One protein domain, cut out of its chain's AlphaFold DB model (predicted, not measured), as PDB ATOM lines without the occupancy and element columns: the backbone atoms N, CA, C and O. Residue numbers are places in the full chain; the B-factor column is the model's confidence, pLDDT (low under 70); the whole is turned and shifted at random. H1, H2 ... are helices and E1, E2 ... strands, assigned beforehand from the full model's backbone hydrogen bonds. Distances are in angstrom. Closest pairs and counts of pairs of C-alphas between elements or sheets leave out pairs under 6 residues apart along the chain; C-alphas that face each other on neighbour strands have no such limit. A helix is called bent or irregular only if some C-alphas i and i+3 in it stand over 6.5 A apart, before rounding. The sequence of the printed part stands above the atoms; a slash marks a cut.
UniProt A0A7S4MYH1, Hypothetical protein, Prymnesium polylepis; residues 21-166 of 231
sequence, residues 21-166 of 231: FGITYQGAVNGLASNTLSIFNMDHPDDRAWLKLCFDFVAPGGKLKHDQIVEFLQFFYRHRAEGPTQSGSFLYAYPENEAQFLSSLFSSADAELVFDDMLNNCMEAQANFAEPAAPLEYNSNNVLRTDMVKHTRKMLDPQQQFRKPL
ATOM      1  N   PHE A  21     -23.135   8.458 -18.401       69.12
ATOM      2  CA  PHE A  21     -21.790   8.401 -17.795       69.12
ATOM      3  C   PHE A  21     -21.209   6.993 -17.533       69.12
ATOM      4  O   PHE A  21     -20.392   6.819 -16.634       69.12
ATOM      5  N   GLY A  22     -21.591   5.982 -18.319       65.12
ATOM      6  CA  GLY A  22     -21.084   4.611 -18.162       65.12
ATOM      7  C   GLY A  22     -21.737   3.825 -17.021       65.12
ATOM      8  O   GLY A  22     -21.265   2.745 -16.671       65.12
ATOM      9  N   ILE A  23     -22.828   4.337 -16.444       66.62
ATOM     10  CA  ILE A  23     -23.625   3.612 -15.453       66.62
ATOM     11  C   ILE A  23     -24.505   2.591 -16.177       66.62
ATOM     12  O   ILE A  23     -25.514   2.945 -16.777       66.62
ATOM     13  N   THR A  24     -24.126   1.318 -16.113       63.94
ATOM     14  CA  THR A  24     -24.818   0.218 -16.813       63.94
ATOM     15  C   THR A  24     -25.628  -0.694 -15.891       63.94
ATOM     16  O   THR A  24     -26.351  -1.559 -16.366       63.94
ATOM     17  N   TYR A  25     -25.539  -0.508 -14.569       64.75
ATOM     18  CA  TYR A  25     -26.219  -1.352 -13.577       64.75
ATOM     19  C   TYR A  25     -27.558  -0.781 -13.078       64.75
ATOM     20  O   TYR A  25     -28.234  -1.421 -12.277       64.75
ATOM     21  N   GLN A  26     -27.958   0.418 -13.518       68.06
ATOM     22  CA  GLN A  26     -29.202   1.086 -13.091       68.06
ATOM     23  C   GLN A  26     -30.413   0.727 -13.972       68.06
ATOM     24  O   GLN A  26     -31.255   1.570 -14.265       68.06
ATOM     25  N   GLY A  27     -30.515  -0.541 -14.371       65.75
ATOM     26  CA  GLY A  27     -31.612  -1.038 -15.201       65.75
ATOM     27  C   GLY A  27     -31.411  -0.786 -16.697       65.75
ATOM     28  O   GLY A  27     -30.288  -0.607 -17.167       65.75
ATOM     29  N   ALA A  28     -32.509  -0.832 -17.452       65.69
ATOM     30  CA  ALA A  28     -32.471  -0.703 -18.904       65.69
ATOM     31  C   ALA A  28     -32.022   0.699 -19.348       65.69
ATOM     32  O   ALA A  28     -32.526   1.709 -18.857       65.69
ATOM     33  N   VAL A  29     -31.119   0.751 -20.333       65.44
ATOM     34  CA  VAL A  29     -30.600   2.003 -20.913       65.44
ATOM     35  C   VAL A  29     -31.710   2.803 -21.601       65.44
ATOM     36  O   VAL A  29     -31.751   4.026 -21.490       65.44
ATOM     37  N   ASN A  30     -32.658   2.113 -22.239       71.25
ATOM     38  CA  ASN A  30     -33.869   2.696 -22.793       71.25
ATOM     39  C   ASN A  30     -35.109   2.065 -22.145       71.25
ATOM     40  O   ASN A  30     -35.589   1.010 -22.559       71.25
ATOM     41  N   GLY A  31     -35.654   2.734 -21.127       69.69
ATOM     42  CA  GLY A  31     -36.835   2.249 -20.408       69.69
ATOM     43  C   GLY A  31     -38.044   1.986 -21.316       69.69
ATOM     44  O   GLY A  31     -38.779   1.029 -21.087       69.69
ATOM     45  N   LEU A  32     -38.223   2.770 -22.385       73.06
ATOM     46  CA  LEU A  32     -39.349   2.606 -23.308       73.06
ATOM     47  C   LEU A  32     -39.171   1.393 -24.218       73.06
ATOM     48  O   LEU A  32     -40.091   0.586 -24.313       73.06
ATOM     49  N   ALA A  33     -38.001   1.238 -24.840       72.12
ATOM     50  CA  ALA A  33     -37.719   0.068 -25.673       72.12
ATOM     51  C   ALA A  33     -37.679  -1.228 -24.857       72.12
ATOM     52  O   ALA A  33     -38.163  -2.263 -25.298       72.12
ATOM     53  N   SER A  34     -37.212  -1.171 -23.608       74.06
ATOM     54  CA  SER A  34     -37.297  -2.326 -22.714       74.06
ATOM     55  C   SER A  34     -38.739  -2.720 -22.392       74.06
ATOM     56  O   SER A  34     -38.978  -3.827 -21.926       74.06
ATOM     57  N   ASN A  35     -39.712  -1.826 -22.594       81.31
ATOM     58  CA  ASN A  35     -41.119  -2.090 -22.325       81.31
ATOM     59  C   ASN A  35     -41.950  -2.366 -23.588       81.31
ATOM     60  O   ASN A  35     -43.147  -2.629 -23.477       81.31
ATOM     61  N   THR A  36     -41.360  -2.329 -24.783       84.25
ATOM     62  CA  THR A  36     -42.076  -2.701 -26.009       84.25
ATOM     63  C   THR A  36     -42.322  -4.205 -26.056       84.25
ATOM     64  O   THR A  36     -41.471  -4.994 -25.646       84.25
ATOM     65  N   LEU A  37     -43.477  -4.608 -26.578       85.44
ATOM     66  CA  LEU A  37     -43.795  -6.012 -26.806       85.44
ATOM     67  C   LEU A  37     -42.946  -6.548 -27.970       85.44
ATOM     68  O   LEU A  37     -43.112  -6.117 -29.111       85.44
ATOM     69  N   SER A  38     -42.025  -7.464 -27.672       87.25
ATOM     70  CA  SER A  38     -41.150  -8.128 -28.645       87.25
ATOM     71  C   SER A  38     -40.659  -9.459 -28.095       87.25
ATOM     72  O   SER A  38     -40.418  -9.562 -26.889       87.25
ATOM     73  N   ILE A  39     -40.471 -10.459 -28.964       88.06
ATOM     74  CA  ILE A  39     -39.912 -11.757 -28.553       88.06
ATOM     75  C   ILE A  39     -38.461 -11.650 -28.068       88.06
ATOM     76  O   ILE A  39     -37.975 -12.548 -27.384       88.06
ATOM     77  N   PHE A  40     -37.764 -10.561 -28.404       86.31
ATOM     78  CA  PHE A  40     -36.402 -10.316 -27.939       86.31
ATOM     79  C   PHE A  40     -36.366  -9.764 -26.513       86.31
ATOM     80  O   PHE A  40     -35.346  -9.868 -25.850       86.31
ATOM     81  N   ASN A  41     -37.462  -9.208 -25.995       82.75
ATOM     82  CA  ASN A  41     -37.497  -8.651 -24.643       82.75
ATOM     83  C   ASN A  41     -37.838  -9.745 -23.614       82.75
ATOM     84  O   ASN A  41     -38.970  -9.831 -23.147       82.75
ATOM     85  N   MET A  42     -36.848 -10.580 -23.267       84.12
ATOM     86  CA  MET A  42     -36.990 -11.728 -22.345       84.12
ATOM     87  C   MET A  42     -36.233 -11.540 -21.020       84.12
ATOM     88  O   MET A  42     -35.865 -12.502 -20.329       84.12
ATOM     89  N   ASP A  43     -35.998 -10.288 -20.634       76.19
ATOM     90  CA  ASP A  43     -35.279  -9.908 -19.417       76.19
ATOM     91  C   ASP A  43     -36.060 -10.267 -18.139       76.19
ATOM     92  O   ASP A  43     -35.458 -10.670 -17.140       76.19
ATOM     93  N   HIS A  44     -37.393 -10.193 -18.178       78.00
ATOM     94  CA  HIS A  44     -38.256 -10.388 -17.017       78.00
ATOM     95  C   HIS A  44     -38.955 -11.763 -17.004       78.00
ATOM     96  O   HIS A  44     -39.399 -12.238 -18.051       78.00
ATOM     97  N   PRO A  45     -39.137 -12.403 -15.829       78.38
ATOM     98  CA  PRO A  45     -39.817 -13.699 -15.722       78.38
ATOM     99  C   PRO A  45     -41.238 -13.704 -16.305       78.38
ATOM    100  O   PRO A  45     -41.593 -14.657 -16.991       78.38
ATOM    101  N   ASP A  46     -42.025 -12.648 -16.091       76.94
ATOM    102  CA  ASP A  46     -43.370 -12.526 -16.687       76.94
ATOM    103  C   ASP A  46     -43.368 -12.588 -18.221       76.94
ATOM    104  O   ASP A  46     -44.274 -13.180 -18.803       76.94
ATOM    105  N   ASP A  47     -42.351 -12.026 -18.883       81.88
ATOM    106  CA  ASP A  47     -42.268 -12.036 -20.349       81.88
ATOM    107  C   ASP A  47     -41.958 -13.446 -20.856       81.88
ATOM    108  O   ASP A  47     -42.557 -13.919 -21.820       81.88
ATOM    109  N   ARG A  48     -41.108 -14.175 -20.123       86.25
ATOM    110  CA  ARG A  48     -40.836 -15.599 -20.374       86.25
ATOM    111  C   ARG A  48     -42.077 -16.454 -20.136       86.25
ATOM    112  O   ARG A  48     -42.320 -17.396 -20.885       86.25
ATOM    113  N   ALA A  49     -42.870 -16.130 -19.116       85.06
ATOM    114  CA  ALA A  49     -44.130 -16.808 -18.836       85.06
ATOM    115  C   ALA A  49     -45.170 -16.545 -19.937       85.06
ATOM    116  O   ALA A  49     -45.853 -17.477 -20.354       85.06
ATOM    117  N   TRP A  50     -45.254 -15.314 -20.452       86.69
ATOM    118  CA  TRP A  50     -46.091 -14.982 -21.608       86.69
ATOM    119  C   TRP A  50     -45.636 -15.732 -22.863       86.69
ATOM    120  O   TRP A  50     -46.448 -16.390 -23.507       86.69
ATOM    121  N   LEU A  51     -44.333 -15.730 -23.157       89.00
ATOM    122  CA  LEU A  51     -43.759 -16.486 -24.272       89.00
ATOM    123  C   LEU A  51     -44.079 -17.984 -24.162       89.00
ATOM    124  O   LEU A  51     -44.480 -18.598 -25.150       89.00
ATOM    125  N   LYS A  52     -43.949 -18.562 -22.959       90.56
ATOM    126  CA  LYS A  52     -44.284 -19.968 -22.692       90.56
ATOM    127  C   LYS A  52     -45.764 -20.251 -22.892       90.56
ATOM    128  O   LYS A  52     -46.102 -21.254 -23.506       90.56
ATOM    129  N   LEU A  53     -46.636 -19.367 -22.411       88.75
ATOM    130  CA  LEU A  53     -48.078 -19.489 -22.600       88.75
ATOM    131  C   LEU A  53     -48.439 -19.492 -24.093       88.75
ATOM    132  O   LEU A  53     -49.205 -20.344 -24.534       88.75
ATOM    133  N   CYS A  54     -47.857 -18.582 -24.877       90.06
ATOM    134  CA  CYS A  54     -48.048 -18.548 -26.325       90.06
ATOM    135  C   CYS A  54     -47.515 -19.810 -27.007       90.06
ATOM    136  O   CYS A  54     -48.184 -20.369 -27.875       90.06
ATOM    137  N   PHE A  55     -46.338 -20.279 -26.593       92.31
ATOM    138  CA  PHE A  55     -45.737 -21.496 -27.122       92.31
ATOM    139  C   PHE A  55     -46.614 -22.718 -26.843       92.31
ATOM    140  O   PHE A  55     -46.912 -23.470 -27.760       92.31
ATOM    141  N   ASP A  56     -47.083 -22.896 -25.609       90.19
ATOM    142  CA  ASP A  56     -47.914 -24.041 -25.221       90.19
ATOM    143  C   ASP A  56     -49.287 -24.028 -25.887       90.19
ATOM    144  O   ASP A  56     -49.856 -25.086 -26.153       90.19
ATOM    145  N   PHE A  57     -49.819 -22.836 -26.163       90.56
ATOM    146  CA  PHE A  57     -51.081 -22.684 -26.870       90.56
ATOM    147  C   PHE A  57     -50.974 -23.151 -28.329       90.56
ATOM    148  O   PHE A  57     -51.817 -23.922 -28.784       90.56
ATOM    149  N   VAL A  58     -49.927 -22.728 -29.045       91.00
ATOM    150  CA  VAL A  58     -49.726 -23.077 -30.465       91.00
ATOM    151  C   VAL A  58     -49.118 -24.474 -30.644       91.00
ATOM    152  O   VAL A  58     -49.452 -25.204 -31.576       91.00
ATOM    153  N   ALA A  59     -48.243 -24.882 -29.729       91.56
ATOM    154  CA  ALA A  59     -47.503 -26.136 -29.764       91.56
ATOM    155  C   ALA A  59     -47.748 -26.975 -28.491       91.56
ATOM    156  O   ALA A  59     -46.816 -27.226 -27.721       91.56
ATOM    157  N   PRO A  60     -48.972 -27.498 -28.276       87.25
ATOM    158  CA  PRO A  60     -49.324 -28.245 -27.061       87.25
ATOM    159  C   PRO A  60     -48.509 -29.536 -26.874       87.25
ATOM    160  O   PRO A  60     -48.422 -30.064 -25.769       87.25
ATOM    161  N   GLY A  61     -47.881 -30.044 -27.941       86.06
ATOM    162  CA  GLY A  61     -46.943 -31.171 -27.895       86.06
ATOM    163  C   GLY A  61     -45.545 -30.822 -27.368       86.06
ATOM    164  O   GLY A  61     -44.676 -31.691 -27.358       86.06
ATOM    165  N   GLY A  62     -45.302 -29.569 -26.968       89.31
ATOM    166  CA  GLY A  62     -44.009 -29.096 -26.460       89.31
ATOM    167  C   GLY A  62     -42.965 -28.825 -27.546       89.31
ATOM    168  O   GLY A  62     -41.791 -28.633 -27.231       89.31
ATOM    169  N   LYS A  63     -43.381 -28.826 -28.815       92.62
ATOM    170  CA  LYS A  63     -42.512 -28.673 -29.980       92.62
ATOM    171  C   LYS A  63     -43.190 -27.831 -31.050       92.62
ATOM    172  O   LYS A  63     -44.247 -28.216 -31.546       92.62
ATOM    173  N   LEU A  64     -42.573 -26.706 -31.392       93.31
ATOM    174  CA  LEU A  64     -43.058 -25.787 -32.415       93.31
ATOM    175  C   LEU A  64     -42.522 -26.207 -33.784       93.31
ATOM    176  O   LEU A  64     -41.328 -26.477 -33.925       93.31
ATOM    177  N   LYS A  65     -43.395 -26.250 -34.788       93.50
ATOM    178  CA  LYS A  65     -43.023 -26.502 -36.184       93.50
ATOM    179  C   LYS A  65     -42.878 -25.201 -36.967       93.50
ATOM    180  O   LYS A  65     -43.424 -24.167 -36.583       93.50
ATOM    181  N   HIS A  66     -42.165 -25.257 -38.089       92.75
ATOM    182  CA  HIS A  66     -41.903 -24.079 -38.918       92.75
ATOM    183  C   HIS A  66     -43.190 -23.418 -39.454       92.75
ATOM    184  O   HIS A  66     -43.295 -22.194 -39.511       92.75
ATOM    185  N   ASP A  67     -44.200 -24.204 -39.829       91.56
ATOM    186  CA  ASP A  67     -45.500 -23.709 -40.305       91.56
ATOM    187  C   ASP A  67     -46.310 -22.969 -39.223       91.56
ATOM    188  O   ASP A  67     -47.163 -22.143 -39.545       91.56
ATOM    189  N   GLN A  68     -45.995 -23.195 -37.947       93.44
ATOM    190  CA  GLN A  68     -46.679 -22.593 -36.803       93.44
ATOM    191  C   GLN A  68     -46.092 -21.240 -36.366       93.44
ATOM    192  O   GLN A  68     -46.663 -20.583 -35.496       93.44
ATOM    193  N   ILE A  69     -44.979 -20.786 -36.956       92.69
ATOM    194  CA  ILE A  69     -44.309 -19.526 -36.571       92.69
ATOM    195  C   ILE A  69     -45.256 -18.326 -36.700       92.69
ATOM    196  O   ILE A  69     -45.300 -17.465 -35.822       92.69
ATOM    197  N   VAL A  70     -46.029 -18.269 -37.788       92.06
ATOM    198  CA  VAL A  70     -46.952 -17.155 -38.047       92.06
ATOM    199  C   VAL A  70     -48.069 -17.122 -37.008       92.06
ATOM    200  O   VAL A  70     -48.365 -16.058 -36.468       92.06
ATOM    201  N   GLU A  71     -48.660 -18.275 -36.700       92.25
ATOM    202  CA  GLU A  71     -49.709 -18.395 -35.684       92.25
ATOM    203  C   GLU A  71     -49.176 -18.016 -34.296       92.25
ATOM    204  O   GLU A  71     -49.797 -17.229 -33.580       92.25
ATOM    205  N   PHE A  72     -47.976 -18.493 -33.955       93.69
ATOM    206  CA  PHE A  72     -47.279 -18.143 -32.723       93.69
ATOM    207  C   PHE A  72     -47.063 -16.634 -32.582       93.69
ATOM    208  O   PHE A  72     -47.418 -16.061 -31.551       93.69
ATOM    209  N   LEU A  73     -46.536 -15.969 -33.615       92.06
ATOM    210  CA  LEU A  73     -46.311 -14.524 -33.582       92.06
ATOM    211  C   LEU A  73     -47.622 -13.743 -33.526       92.06
ATOM    212  O   LEU A  73     -47.736 -12.804 -32.742       92.06
ATOM    213  N   GLN A  74     -48.639 -14.137 -34.292       90.88
ATOM    214  CA  GLN A  74     -49.955 -13.501 -34.215       90.88
ATOM    215  C   GLN A  74     -50.537 -13.587 -32.804       90.88
ATOM    216  O   GLN A  74     -51.057 -12.591 -32.299       90.88
ATOM    217  N   PHE A  75     -50.411 -14.737 -32.144       89.50
ATOM    218  CA  PHE A  75     -50.888 -14.912 -30.778       89.50
ATOM    219  C   PHE A  75     -50.050 -14.116 -29.765       89.50
ATOM    220  O   PHE A  75     -50.609 -13.408 -28.924       89.50
ATOM    221  N   PHE A  76     -48.718 -14.140 -29.888       90.19
ATOM    222  CA  PHE A  76     -47.808 -13.361 -29.043       90.19
ATOM    223  C   PHE A  76     -48.106 -11.856 -29.109       90.19
ATOM    224  O   PHE A  76     -48.147 -11.180 -28.078       90.19
ATOM    225  N   TYR A  77     -48.401 -11.352 -30.311       88.06
ATOM    226  CA  TYR A  77     -48.800  -9.968 -30.582       88.06
ATOM    227  C   TYR A  77     -50.300  -9.694 -30.413       88.06
ATOM    228  O   TYR A  77     -50.780  -8.623 -30.794       88.06
ATOM    229  N   ARG A  78     -51.044 -10.622 -29.795       87.38
ATOM    230  CA  ARG A  78     -52.466 -10.476 -29.437       87.38
ATOM    231  C   ARG A  78     -53.356 -10.131 -30.634       87.38
ATOM    232  O   ARG A  78     -54.191  -9.229 -30.551       87.38
ATOM    233  N   HIS A  79     -53.139 -10.821 -31.753       85.62
ATOM    234  CA  HIS A  79     -53.860 -10.649 -33.017       85.62
ATOM    235  C   HIS A  79     -53.986  -9.183 -33.439       85.62
ATOM    236  O   HIS A  79     -55.058  -8.708 -33.817       85.62
ATOM    237  N   ARG A  80     -52.871  -8.454 -33.346       83.56
ATOM    238  CA  ARG A  80     -52.765  -7.079 -33.820       83.56
ATOM    239  C   ARG A  80     -53.316  -6.961 -35.245       83.56
ATOM    240  O   ARG A  80     -52.883  -7.683 -36.140       83.56
ATOM    241  N   ALA A  81     -54.243  -6.026 -35.444       79.88
ATOM    242  CA  ALA A  81     -54.794  -5.748 -36.762       79.88
ATOM    243  C   ALA A  81     -53.697  -5.228 -37.699       79.88
ATOM    244  O   ALA A  81     -52.928  -4.340 -37.332       79.88
ATOM    245  N   GLU A  82     -53.637  -5.773 -38.908       83.75
ATOM    246  CA  GLU A  82     -52.746  -5.300 -39.963       83.75
ATOM    247  C   GLU A  82     -53.483  -4.305 -40.861       83.75
ATOM    248  O   GLU A  82     -54.657  -4.501 -41.187       83.75
ATOM    249  N   GLY A  83     -52.803  -3.237 -41.274       80.38
ATOM    250  CA  GLY A  83     -53.375  -2.314 -42.245       80.38
ATOM    251  C   GLY A  83     -52.787  -0.907 -42.237       80.38
ATOM    252  O   GLY A  83     -51.891  -0.584 -41.451       80.38
ATOM    253  N   PRO A  84     -53.298  -0.039 -43.126       77.75
ATOM    254  CA  PRO A  84     -52.899   1.355 -43.157       77.75
ATOM    255  C   PRO A  84     -53.351   2.054 -41.873       77.75
ATOM    256  O   PRO A  84     -54.509   1.966 -41.460       77.75
ATOM    257  N   THR A  85     -52.438   2.793 -41.257       71.94
ATOM    258  CA  THR A  85     -52.780   3.714 -40.183       71.94
ATOM    259  C   THR A  85     -53.308   5.011 -40.782       71.94
ATOM    260  O   THR A  85     -53.009   5.392 -41.918       71.94
ATOM    261  N   GLN A  86     -54.065   5.754 -39.983       65.12
ATOM    262  CA  GLN A  86     -54.563   7.066 -40.392       65.12
ATOM    263  C   GLN A  86     -53.451   8.109 -40.565       65.12
ATOM    264  O   GLN A  86     -53.671   9.149 -41.184       65.12
ATOM    265  N   SER A  87     -52.243   7.822 -40.071       64.00
ATOM    266  CA  SER A  87     -51.074   8.683 -40.239       64.00
ATOM    267  C   SER A  87     -50.317   8.455 -41.552       64.00
ATOM    268  O   SER A  87     -49.332   9.147 -41.823       64.00
ATOM    269  N   GLY A  88     -50.769   7.499 -42.373       66.62
ATOM    270  CA  GLY A  88     -50.112   7.112 -43.619       66.62
ATOM    271  C   GLY A  88     -48.942   6.142 -43.433       66.62
ATOM    272  O   GLY A  88     -48.244   5.859 -44.404       66.62
ATOM    273  N   SER A  89     -48.715   5.628 -42.218       71.94
ATOM    274  CA  SER A  89     -47.842   4.469 -42.001       71.94
ATOM    275  C   SER A  89     -48.611   3.161 -42.210       71.94
ATOM    276  O   SER A  89     -49.840   3.146 -42.264       71.94
ATOM    277  N   PHE A  90     -47.892   2.052 -42.347       77.19
ATOM    278  CA  PHE A  90     -48.492   0.723 -42.386       77.19
ATOM    279  C   PHE A  90     -48.172  -0.008 -41.087       77.19
ATOM    280  O   PHE A  90     -47.020  -0.035 -40.648       77.19
ATOM    281  N   LEU A  91     -49.204  -0.554 -40.455       81.75
ATOM    282  CA  LEU A  91     -49.084  -1.334 -39.241       81.75
ATOM    283  C   LEU A  91     -49.045  -2.815 -39.606       81.75
ATOM    284  O   LEU A  91     -50.023  -3.341 -40.129       81.75
ATOM    285  N   TYR A  92     -47.942  -3.478 -39.277       84.69
ATOM    286  CA  TYR A  92     -47.798  -4.925 -39.422       84.69
ATOM    287  C   TYR A  92     -48.333  -5.657 -38.185       84.69
ATOM    288  O   TYR A  92     -48.159  -5.176 -37.056       84.69
ATOM    289  N   ALA A  93     -48.934  -6.837 -38.391       86.00
ATOM    290  CA  ALA A  93     -49.425  -7.704 -37.313       86.00
ATOM    291  C   ALA A  93     -48.306  -8.105 -36.332       86.00
ATOM    292  O   ALA A  93     -48.509  -8.144 -35.121       86.00
ATOM    293  N   TYR A  94     -47.104  -8.334 -36.853       87.69
ATOM    294  CA  TYR A  94     -45.880  -8.566 -36.095       87.69
ATOM    295  C   TYR A  94     -44.672  -8.062 -36.907       87.69
ATOM    296  O   TYR A  94     -44.790  -7.877 -38.121       87.69
ATOM    297  N   PRO A  95     -43.516  -7.803 -36.277       85.69
ATOM    298  CA  PRO A  95     -42.311  -7.381 -36.985       85.69
ATOM    299  C   PRO A  95     -41.745  -8.501 -37.876       85.69
ATOM    300  O   PRO A  95     -41.550  -9.628 -37.425       85.69
ATOM    301  N   GLU A  96     -41.443  -8.200 -39.141       85.00
ATOM    302  CA  GLU A  96     -40.957  -9.205 -40.104       85.00
ATOM    303  C   GLU A  96     -39.602  -9.810 -39.699       85.00
ATOM    304  O   GLU A  96     -39.364 -11.004 -39.875       85.00
ATOM    305  N   ASN A  97     -38.727  -9.008 -39.090       85.56
ATOM    306  CA  ASN A  97     -37.429  -9.457 -38.587       85.56
ATOM    307  C   ASN A  97     -37.557 -10.552 -37.516       85.56
ATOM    308  O   ASN A  97     -36.703 -11.432 -37.445       85.56
ATOM    309  N   GLU A  98     -38.620 -10.527 -36.709       88.62
ATOM    310  CA  GLU A  98     -38.881 -11.558 -35.699       88.62
ATOM    311  C   GLU A  98     -39.308 -12.882 -36.342       88.62
ATOM    312  O   GLU A  98     -38.843 -13.948 -35.938       88.62
ATOM    313  N   ALA A  99     -40.110 -12.827 -37.410       89.44
ATOM    314  CA  ALA A  99     -40.474 -14.011 -38.185       89.44
ATOM    315  C   ALA A  99     -39.271 -14.622 -38.910       89.44
ATOM    316  O   ALA A  99     -39.083 -15.840 -38.880       89.44
ATOM    317  N   GLN A 100     -38.427 -13.786 -39.522       89.31
ATOM    318  CA  GLN A 100     -37.191 -14.231 -40.170       89.31
ATOM    319  C   GLN A 100     -36.224 -14.861 -39.160       89.31
ATOM    320  O   GLN A 100     -35.652 -15.915 -39.438       89.31
ATOM    321  N   PHE A 101     -36.086 -14.259 -37.974       90.44
ATOM    322  CA  PHE A 101     -35.275 -14.807 -36.890       90.44
ATOM    323  C   PHE A 101     -35.770 -16.189 -36.458       90.44
ATOM    324  O   PHE A 101     -34.997 -17.142 -36.505       90.44
ATOM    325  N   LEU A 102     -37.055 -16.328 -36.112       91.00
ATOM    326  CA  LEU A 102     -37.606 -17.619 -35.692       91.00
ATOM    327  C   LEU A 102     -37.464 -18.676 -36.787       91.00
ATOM    328  O   LEU A 102     -37.083 -19.800 -36.485       91.00
ATOM    329  N   SER A 103     -37.681 -18.306 -38.051       91.50
ATOM    330  CA  SER A 103     -37.509 -19.216 -39.192       91.50
ATOM    331  C   SER A 103     -36.059 -19.691 -39.334       91.50
ATOM    332  O   SER A 103     -35.820 -20.847 -39.665       91.50
ATOM    333  N   SER A 104     -35.080 -18.831 -39.029       90.50
ATOM    334  CA  SER A 104     -33.651 -19.174 -39.094       90.50
ATOM    335  C   SER A 104     -33.194 -20.175 -38.028       90.50
ATOM    336  O   SER A 104     -32.157 -20.812 -38.203       90.50
ATOM    337  N   LEU A 105     -33.968 -20.351 -36.950       90.31
ATOM    338  CA  LEU A 105     -33.684 -21.351 -35.915       90.31
ATOM    339  C   LEU A 105     -33.966 -22.783 -36.395       90.31
ATOM    340  O   LEU A 105     -33.491 -23.744 -35.790       90.31
ATOM    341  N   PHE A 106     -34.717 -22.940 -37.487       91.75
ATOM    342  CA  PHE A 106     -35.024 -24.235 -38.074       91.75
ATOM    343  C   PHE A 106     -33.935 -24.632 -39.075       91.75
ATOM    344  O   PHE A 106     -33.653 -23.926 -40.040       91.75
ATOM    345  N   SER A 107     -33.337 -25.806 -38.876       82.06
ATOM    346  CA  SER A 107     -32.348 -26.368 -39.806       82.06
ATOM    347  C   SER A 107     -32.978 -26.913 -41.095       82.06
ATOM    348  O   SER A 107     -32.309 -27.009 -42.125       82.06
ATOM    349  N   SER A 108     -34.263 -27.270 -41.047       81.56
ATOM    350  CA  SER A 108     -35.081 -27.724 -42.172       81.56
ATOM    351  C   SER A 108     -36.561 -27.420 -41.908       81.56
ATOM    352  O   SER A 108     -36.946 -27.146 -40.774       81.56
ATOM    353  N   ALA A 109     -37.412 -27.485 -42.938       75.25
ATOM    354  CA  ALA A 109     -38.848 -27.204 -42.800       75.25
ATOM    355  C   ALA A 109     -39.584 -28.184 -41.860       75.25
ATOM    356  O   ALA A 109     -40.570 -27.803 -41.237       75.25
ATOM    357  N   ASP A 110     -39.080 -29.416 -41.732       80.31
ATOM    358  CA  ASP A 110     -39.625 -30.449 -40.838       80.31
ATOM    359  C   ASP A 110     -38.968 -30.445 -39.447       80.31
ATOM    360  O   ASP A 110     -39.283 -31.293 -38.608       80.31
ATOM    361  N   ALA A 111     -38.019 -29.538 -39.197       86.94
ATOM    362  CA  ALA A 111     -37.381 -29.435 -37.896       86.94
ATOM    363  C   ALA A 111     -38.390 -28.966 -36.837       86.94
ATOM    364  O   ALA A 111     -39.317 -28.201 -37.104       86.94
ATOM    365  N   GLU A 112     -38.190 -29.438 -35.613       90.94
ATOM    366  CA  GLU A 112     -39.007 -29.086 -34.458       90.94
ATOM    367  C   GLU A 112     -38.158 -28.270 -33.483       90.94
ATOM    368  O   GLU A 112     -37.028 -28.654 -33.174       90.94
ATOM    369  N   LEU A 113     -38.708 -27.164 -32.984       92.06
ATOM    370  CA  LEU A 113     -38.050 -26.286 -32.023       92.06
ATOM    371  C   LEU A 113     -38.635 -26.507 -30.622       92.06
ATOM    372  O   LEU A 113     -39.850 -26.421 -30.422       92.06
ATOM    373  N   VAL A 114     -37.771 -26.788 -29.647       94.44
ATOM    374  CA  VAL A 114     -38.153 -26.916 -28.233       94.44
ATOM    375  C   VAL A 114     -38.140 -25.536 -27.572       94.44
ATOM    376  O   VAL A 114     -37.352 -24.664 -27.942       94.44
ATOM    377  N   PHE A 115     -39.009 -25.330 -26.581       94.06
ATOM    378  CA  PHE A 115     -39.148 -24.041 -25.899       94.06
ATOM    379  C   PHE A 115     -37.830 -23.513 -25.312       94.06
ATOM    380  O   PHE A 115     -37.522 -22.337 -25.487       94.06
ATOM    381  N   ASP A 116     -37.056 -24.364 -24.636       93.31
ATOM    382  CA  ASP A 116     -35.812 -23.941 -23.983       93.31
ATOM    383  C   ASP A 116     -34.780 -23.443 -25.006       93.31
ATOM    384  O   ASP A 116     -34.125 -22.424 -24.784       93.31
ATOM    385  N   ASP A 117     -34.693 -24.107 -26.161       93.00
ATOM    386  CA  ASP A 117     -33.824 -23.686 -27.258       93.00
ATOM    387  C   ASP A 117     -34.283 -22.339 -27.826       93.00
ATOM    388  O   ASP A 117     -33.467 -21.434 -28.002       93.00
ATOM    389  N   MET A 118     -35.590 -22.163 -28.047       92.25
ATOM    390  CA  MET A 118     -36.156 -20.889 -28.497       92.25
ATOM    391  C   MET A 118     -35.851 -19.756 -27.508       92.25
ATOM    392  O   MET A 118     -35.375 -18.697 -27.913       92.25
ATOM    393  N   LEU A 119     -36.090 -19.975 -26.211       92.38
ATOM    394  CA  LEU A 119     -35.873 -18.973 -25.169       92.38
ATOM    395  C   LEU A 119     -34.401 -18.552 -25.095       92.38
ATOM    396  O   LEU A 119     -34.113 -17.355 -25.056       92.38
ATOM    397  N   ASN A 120     -33.478 -19.516 -25.119       91.25
ATOM    398  CA  ASN A 120     -32.043 -19.237 -25.089       91.25
ATOM    399  C   ASN A 120     -31.606 -18.411 -26.308       91.25
ATOM    400  O   ASN A 120     -30.904 -17.414 -26.145       91.25
ATOM    401  N   ASN A 121     -32.086 -18.761 -27.506       90.62
ATOM    402  CA  ASN A 121     -31.797 -18.005 -28.724       90.62
ATOM    403  C   ASN A 121     -32.395 -16.589 -28.685       90.62
ATOM    404  O   ASN A 121     -31.726 -15.640 -29.082       90.62
ATOM    405  N   CYS A 122     -33.619 -16.408 -28.177       89.38
ATOM    406  CA  CYS A 122     -34.218 -15.078 -28.013       89.38
ATOM    407  C   CYS A 122     -33.419 -14.205 -27.031       89.38
ATOM    408  O   CYS A 122     -33.190 -13.026 -27.302       89.38
ATOM    409  N   MET A 123     -32.966 -14.777 -25.911       85.62
ATOM    410  CA  MET A 123     -32.143 -14.071 -24.923       85.62
ATOM    411  C   MET A 123     -30.755 -13.709 -25.471       85.62
ATOM    412  O   MET A 123     -30.245 -12.626 -25.186       85.62
ATOM    413  N   GLU A 124     -30.146 -14.580 -26.278       85.81
ATOM    414  CA  GLU A 124     -28.887 -14.279 -26.969       85.81
ATOM    415  C   GLU A 124     -29.079 -13.206 -28.050       85.81
ATOM    416  O   GLU A 124     -28.274 -12.278 -28.171       85.81
ATOM    417  N   ALA A 125     -30.176 -13.279 -28.804       81.94
ATOM    418  CA  ALA A 125     -30.531 -12.284 -29.807       81.94
ATOM    419  C   ALA A 125     -30.765 -10.905 -29.179       81.94
ATOM    420  O   ALA A 125     -30.305  -9.914 -29.739       81.94
ATOM    421  N   GLN A 126     -31.373 -10.824 -27.991       76.94
ATOM    422  CA  GLN A 126     -31.553  -9.568 -27.254       76.94
ATOM    423  C   GLN A 126     -30.236  -8.813 -27.024       76.94
ATOM    424  O   GLN A 126     -30.209  -7.585 -27.064       76.94
ATOM    425  N   ALA A 127     -29.136  -9.534 -26.789       67.69
ATOM    426  CA  ALA A 127     -27.828  -8.924 -26.565       67.69
ATOM    427  C   ALA A 127     -27.196  -8.358 -27.851       67.69
ATOM    428  O   ALA A 127     -26.334  -7.481 -27.776       67.69
ATOM    429  N   ASN A 128     -27.613  -8.860 -29.019       64.19
ATOM    430  CA  ASN A 128     -26.980  -8.600 -30.314       64.19
ATOM    431  C   ASN A 128     -27.842  -7.766 -31.278       64.19
ATOM    432  O   ASN A 128     -27.300  -7.143 -32.192       64.19
ATOM    433  N   PHE A 129     -29.167  -7.756 -31.111       62.06
ATOM    434  CA  PHE A 129     -30.085  -7.022 -31.976       62.06
ATOM    435  C   PHE A 129     -30.277  -5.575 -31.518       62.06
ATOM    436  O   PHE A 129     -30.343  -5.268 -30.329       62.06
ATOM    437  N   ALA A 130     -30.403  -4.676 -32.499       55.66
ATOM    438  CA  ALA A 130     -30.872  -3.320 -32.253       55.66
ATOM    439  C   ALA A 130     -32.291  -3.384 -31.673       55.66
ATOM    440  O   ALA A 130     -33.126  -4.133 -32.186       55.66
ATOM    441  N   GLU A 131     -32.537  -2.613 -30.609       56.44
ATOM    442  CA  GLU A 131     -33.825  -2.563 -29.918       56.44
ATOM    443  C   GLU A 131     -34.980  -2.486 -30.931       56.44
ATOM    444  O   GLU A 131     -34.937  -1.639 -31.835       56.44
ATOM    445  N   PRO A 132     -36.003  -3.353 -30.815       55.12
ATOM    446  CA  PRO A 132     -37.144  -3.311 -31.713       55.12
ATOM    447  C   PRO A 132     -37.748  -1.910 -31.651       55.12
ATOM    448  O   PRO A 132     -38.078  -1.399 -30.577       55.12
ATOM    449  N   ALA A 133     -37.853  -1.259 -32.812       55.88
ATOM    450  CA  ALA A 133     -38.464   0.053 -32.887       55.88
ATOM    451  C   ALA A 133     -39.886  -0.062 -32.331       55.88
ATOM    452  O   ALA A 133     -40.676  -0.887 -32.797       55.88
ATOM    453  N   ALA A 134     -40.200   0.748 -31.316       59.41
ATOM    454  CA  ALA A 134     -41.542   0.790 -30.759       59.41
ATOM    455  C   ALA A 134     -42.555   0.953 -31.907       59.41
ATOM    456  O   ALA A 134     -42.288   1.728 -32.830       59.41
ATOM    457  N   PRO A 135     -43.698   0.248 -31.884       63.59
ATOM    458  CA  PRO A 135     -44.719   0.398 -32.913       63.59
ATOM    459  C   PRO A 135     -45.275   1.829 -32.876       63.59
ATOM    460  O   PRO A 135     -46.165   2.165 -32.098       63.59
ATOM    461  N   LEU A 136     -44.693   2.705 -33.694       69.44
ATOM    462  CA  LEU A 136     -45.076   4.103 -33.813       69.44
ATOM    463  C   LEU A 136     -46.200   4.215 -34.839       69.44
ATOM    464  O   LEU A 136     -45.978   4.188 -36.047       69.44
ATOM    465  N   GLU A 137     -47.423   4.395 -34.351       73.38
ATOM    466  CA  GLU A 137     -48.574   4.667 -35.219       73.38
ATOM    467  C   GLU A 137     -48.483   6.018 -35.921       73.38
ATOM    468  O   GLU A 137     -49.135   6.209 -36.938       73.38
ATOM    469  N   TYR A 138     -47.705   6.961 -35.383       78.75
ATOM    470  CA  TYR A 138     -47.581   8.320 -35.894       78.75
ATOM    471  C   TYR A 138     -46.129   8.628 -36.236       78.75
ATOM    472  O   TYR A 138     -45.252   8.568 -35.377       78.75
ATOM    473  N   ASN A 139     -45.894   9.035 -37.480       77.75
ATOM    474  CA  ASN A 139     -44.601   9.526 -37.963       77.75
ATOM    475  C   ASN A 139     -44.412  11.043 -37.743       77.75
ATOM    476  O   ASN A 139     -43.315  11.565 -37.932       77.75
ATOM    477  N   SER A 140     -45.474  11.766 -37.362       81.69
ATOM    478  CA  SER A 140     -45.476  13.223 -37.232       81.69
ATOM    479  C   SER A 140     -46.376  13.700 -36.094       81.69
ATOM    480  O   SER A 140     -47.543  13.318 -35.983       81.69
ATOM    481  N   ASN A 141     -45.851  14.622 -35.285       85.62
ATOM    482  CA  ASN A 141     -46.600  15.268 -34.204       85.62
ATOM    483  C   ASN A 141     -47.781  16.109 -34.733       85.62
ATOM    484  O   ASN A 141     -48.811  16.225 -34.075       85.62
ATOM    485  N   ASN A 142     -47.672  16.670 -35.942       87.12
ATOM    486  CA  ASN A 142     -48.761  17.452 -36.539       87.12
ATOM    487  C   ASN A 142     -49.980  16.577 -36.854       87.12
ATOM    488  O   ASN A 142     -51.117  17.004 -36.651       87.12
ATOM    489  N   VAL A 143     -49.735  15.348 -37.312       84.12
ATOM    490  CA  VAL A 143     -50.786  14.360 -37.577       84.12
ATOM    491  C   VAL A 143     -51.432  13.929 -36.262       84.12
ATOM    492  O   VAL A 143     -52.645  14.043 -36.124       84.12
ATOM    493  N   LEU A 144     -50.625  13.581 -35.253       86.25
ATOM    494  CA  LEU A 144     -51.120  13.233 -33.915       86.25
ATOM    495  C   LEU A 144     -52.023  14.329 -33.322       86.25
ATOM    496  O   LEU A 144     -53.093  14.041 -32.790       86.25
ATOM    497  N   ARG A 145     -51.610  15.599 -33.414       88.19
ATOM    498  CA  ARG A 145     -52.406  16.732 -32.912       88.19
ATOM    499  C   ARG A 145     -53.718  16.892 -33.666       88.19
ATOM    500  O   ARG A 145     -54.736  17.200 -33.054       88.19
ATOM    501  N   THR A 146     -53.688  16.694 -34.979       86.69
ATOM    502  CA  THR A 146     -54.876  16.791 -35.827       86.69
ATOM    503  C   THR A 146     -55.883  15.700 -35.466       86.69
ATOM    504  O   THR A 146     -57.061  16.002 -35.292       86.69
ATOM    505  N   ASP A 147     -55.423  14.465 -35.271       84.62
ATOM    506  CA  ASP A 147     -56.264  13.344 -34.835       84.62
ATOM    507  C   ASP A 147     -56.829  13.571 -33.433       84.62
ATOM    508  O   ASP A 147     -58.009  13.324 -33.191       84.62
ATOM    509  N   MET A 148     -56.029  14.135 -32.523       85.38
ATOM    510  CA  MET A 148     -56.489  14.496 -31.183       85.38
ATOM    511  C   MET A 148     -57.649  15.503 -31.226       85.38
ATOM    512  O   MET A 148     -58.628  15.334 -30.500       85.38
ATOM    513  N   VAL A 149     -57.570  16.515 -32.101       89.56
ATOM    514  CA  VAL A 149     -58.645  17.504 -32.313       89.56
ATOM    515  C   VAL A 149     -59.868  16.869 -32.980       89.56
ATOM    516  O   VAL A 149     -60.996  17.211 -32.642       89.56
ATOM    517  N   LYS A 150     -59.662  15.913 -33.890       86.50
ATOM    518  CA  LYS A 150     -60.737  15.149 -34.545       86.50
ATOM    519  C   LYS A 150     -61.312  14.029 -33.672       86.50
ATOM    520  O   LYS A 150     -62.184  13.293 -34.127       86.50
ATOM    521  N   HIS A 151     -60.827  13.886 -32.437       83.94
ATOM    522  CA  HIS A 151     -61.171  12.804 -31.515       83.94
ATOM    523  C   HIS A 151     -60.954  11.403 -32.088       83.94
ATOM    524  O   HIS A 151     -61.591  10.441 -31.651       83.94
ATOM    525  N   THR A 152     -60.038  11.270 -33.040       81.06
ATOM    526  CA  THR A 152     -59.738   9.975 -33.620       81.06
ATOM    527  C   THR A 152     -58.847   9.180 -32.676       81.06
ATOM    528  O   THR A 152     -57.945   9.718 -32.030       81.06
ATOM    529  N   ARG A 153     -59.185   7.903 -32.494       81.69
ATOM    530  CA  ARG A 153     -58.508   7.016 -31.549       81.69
ATOM    531  C   ARG A 153     -57.357   6.296 -32.237       81.69
ATOM    532  O   ARG A 153     -57.378   6.089 -33.446       81.69
ATOM    533  N   LYS A 154     -56.379   5.907 -31.422       78.12
ATOM    534  CA  LYS A 154     -55.321   4.980 -31.818       78.12
ATOM    535  C   LYS A 154     -55.924   3.646 -32.254       78.12
ATOM    536  O   LYS A 154     -56.964   3.254 -31.728       78.12
ATOM    537  N   MET A 155     -55.269   2.990 -33.205       78.75
ATOM    538  CA  MET A 155     -55.702   1.695 -33.736       78.75
ATOM    539  C   MET A 155     -55.216   0.548 -32.850       78.75
ATOM    540  O   MET A 155     -55.913  -0.444 -32.680       78.75
ATOM    541  N   LEU A 156     -54.015   0.695 -32.298       78.00
ATOM    542  CA  LEU A 156     -53.356  -0.267 -31.441       78.00
ATOM    543  C   LEU A 156     -53.693  -0.038 -29.976       78.00
ATOM    544  O   LEU A 156     -53.436   1.038 -29.421       78.00
ATOM    545  N   ASP A 157     -54.098  -1.113 -29.315       81.12
ATOM    546  CA  ASP A 157     -54.233  -1.114 -27.868       81.12
ATOM    547  C   ASP A 157     -52.860  -1.083 -27.177       81.12
ATOM    548  O   ASP A 157     -51.881  -1.644 -27.684       81.12
ATOM    549  N   PRO A 158     -52.753  -0.489 -25.972       83.56
ATOM    550  CA  PRO A 158     -51.501  -0.461 -25.217       83.56
ATOM    551  C   PRO A 158     -50.866  -1.843 -25.006       83.56
ATOM    552  O   PRO A 158     -49.648  -1.964 -25.046       83.56
ATOM    553  N   GLN A 159     -51.671  -2.893 -24.844       82.69
ATOM    554  CA  GLN A 159     -51.192  -4.266 -24.644       82.69
ATOM    555  C   GLN A 159     -50.639  -4.927 -25.906       82.69
ATOM    556  O   GLN A 159     -49.894  -5.896 -25.815       82.69
ATOM    557  N   GLN A 160     -51.027  -4.433 -27.083       83.69
ATOM    558  CA  GLN A 160     -50.433  -4.856 -28.348       83.69
ATOM    559  C   GLN A 160     -49.089  -4.157 -28.575       83.69
ATOM    560  O   GLN A 160     -48.313  -4.608 -29.409       83.69
ATOM    561  N   GLN A 161     -48.809  -3.055 -27.867       82.56
ATOM    562  CA  GLN A 161     -47.592  -2.247 -28.019       82.56
ATOM    563  C   GLN A 161     -46.545  -2.529 -26.946       82.56
ATOM    564  O   GLN A 161     -45.351  -2.546 -27.244       82.56
ATOM    565  N   PHE A 162     -46.985  -2.720 -25.704       85.38
ATOM    566  CA  PHE A 162     -46.120  -2.808 -24.536       85.38
ATOM    567  C   PHE A 162     -46.325  -4.129 -23.803       85.38
ATOM    568  O   PHE A 162     -47.435  -4.656 -23.752       85.38
ATOM    569  N   ARG A 163     -45.254  -4.640 -23.192       81.62
ATOM    570  CA  ARG A 163     -45.322  -5.838 -22.341       81.62
ATOM    571  C   ARG A 163     -46.064  -5.571 -21.030       81.62
ATOM    572  O   ARG A 163     -46.764  -6.436 -20.509       81.62
ATOM    573  N   LYS A 164     -45.921  -4.353 -20.505       82.88
ATOM    574  CA  LYS A 164     -46.449  -3.911 -19.214       82.88
ATOM    575  C   LYS A 164     -46.984  -2.487 -19.335       82.88
ATOM    576  O   LYS A 164     -46.539  -1.741 -20.215       82.88
ATOM    577  N   PRO A 165     -47.906  -2.077 -18.457       84.75
ATOM    578  CA  PRO A 165     -48.377  -0.703 -18.439       84.75
ATOM    579  C   PRO A 165     -47.217   0.257 -18.130       84.75
ATOM    580  O   PRO A 165     -46.406   0.007 -17.244       84.75
ATOM    581  N   LEU A 166     -47.139   1.364 -18.871       83.75
ATOM    582  CA  LEU A 166     -46.178   2.449 -18.633       83.75
ATOM    583  C   LEU A 166     -46.664   3.426 -17.561       83.75
ATOM    584  O   LEU A 166     -45.865   4.110 -16.927       83.75
TER     585      LEU A 166
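What this domain is: This is residues 21 to 166 of the 231 residues of the protein "Hypothetical protein" of Prymnesium polylepis (UniProt A0A7S4MYH1). A tiny two-strand sheet, E1 and E2, caps one end of a loose ring of four helices, H1, H2, H3 and H4; from the ring's other end long loops reach away to the lone helix H5, with the very short H6 on the way back. The first printed residues, 21 to 27, stand free as a tail. The printed part has 146 residues with six named helices and two named strands, in the order H1 E1 H2 H3 E2 H4 H5 H6; the sheet is antiparallel, and the class is mostly helix, although under half of the residues are in named elements. The whole is compact, with a radius of gyration of the C-alphas of 16.8 A, and flat, spanning 51 by 41 by 22 A.

How they stand to each other: E1, residues 63 to 65, and E2, residues 112 to 114, are antiparallel neighbours at 142 degrees; N 64 and O 113 are within hydrogen-bond range at 2.9 A, as are N 113 and O 64 at 2.9 A. H1, residues 45 to 58, and H2, residues 66 to 76, touch, closest at the C-alphas of Cys 54 and Phe 76, 5.9 A, at a steep tilt of 51 degrees, opposite ways. H2 and H3, residues 96 to 104, form a helical hairpin: they touch at the C-alphas of His 66 and Ser 103, 6.6 A, at a steep tilt of 39 degrees, opposite ways. H4, residues 115 to 128, only just touches H1, with 3 pairs of C-alphas within 8 A, through residues 115 to 119 alone; the closest C-alphas are those of Phe 55 and Phe 115, 7.2 A. The helix packing is mostly crossed: no touching pair has a shallow tilt. H3 and H4 are near each other, with 7 pairs of C-alphas within 10 A. H5, residues 141 to 149, and H6, residues 158 to 161, are apart from each other, and both are apart from H1, H2 and H3; H4 too is apart from H5 and from H6. H1, H3 and H5 have every O i to N i+4 pair within hydrogen-bond range, H2 has 5 of 7 and H4 8 of 10, and H6 is too short for such a pair.

Where its parts are: H1 begins at C-alpha 45, (-39.817, -13.699, -15.722), and measures 20.1 A, as does H4. H2 measures 15.7 A and is irregular, with C-alphas 67 and 70 7.1 A apart. H3 and H5 each measure 12.4 A; H5 ends at C-alpha 149, (-58.645, 17.504, -32.313).

The domain as a whole: The two C-alphas farthest apart, those of Asp 110 and Val 149, are 52.3 A apart. The printed part has no cut. The links H2 to H3 and H4 to H5 are long, and within the first residues 83 to 84 pair with 90 to 91, antiparallel. The mean pLDDT of the printed part is 82.1; residues 21 to 29, 31, 86 to 88 and 127 to 136 are under 70.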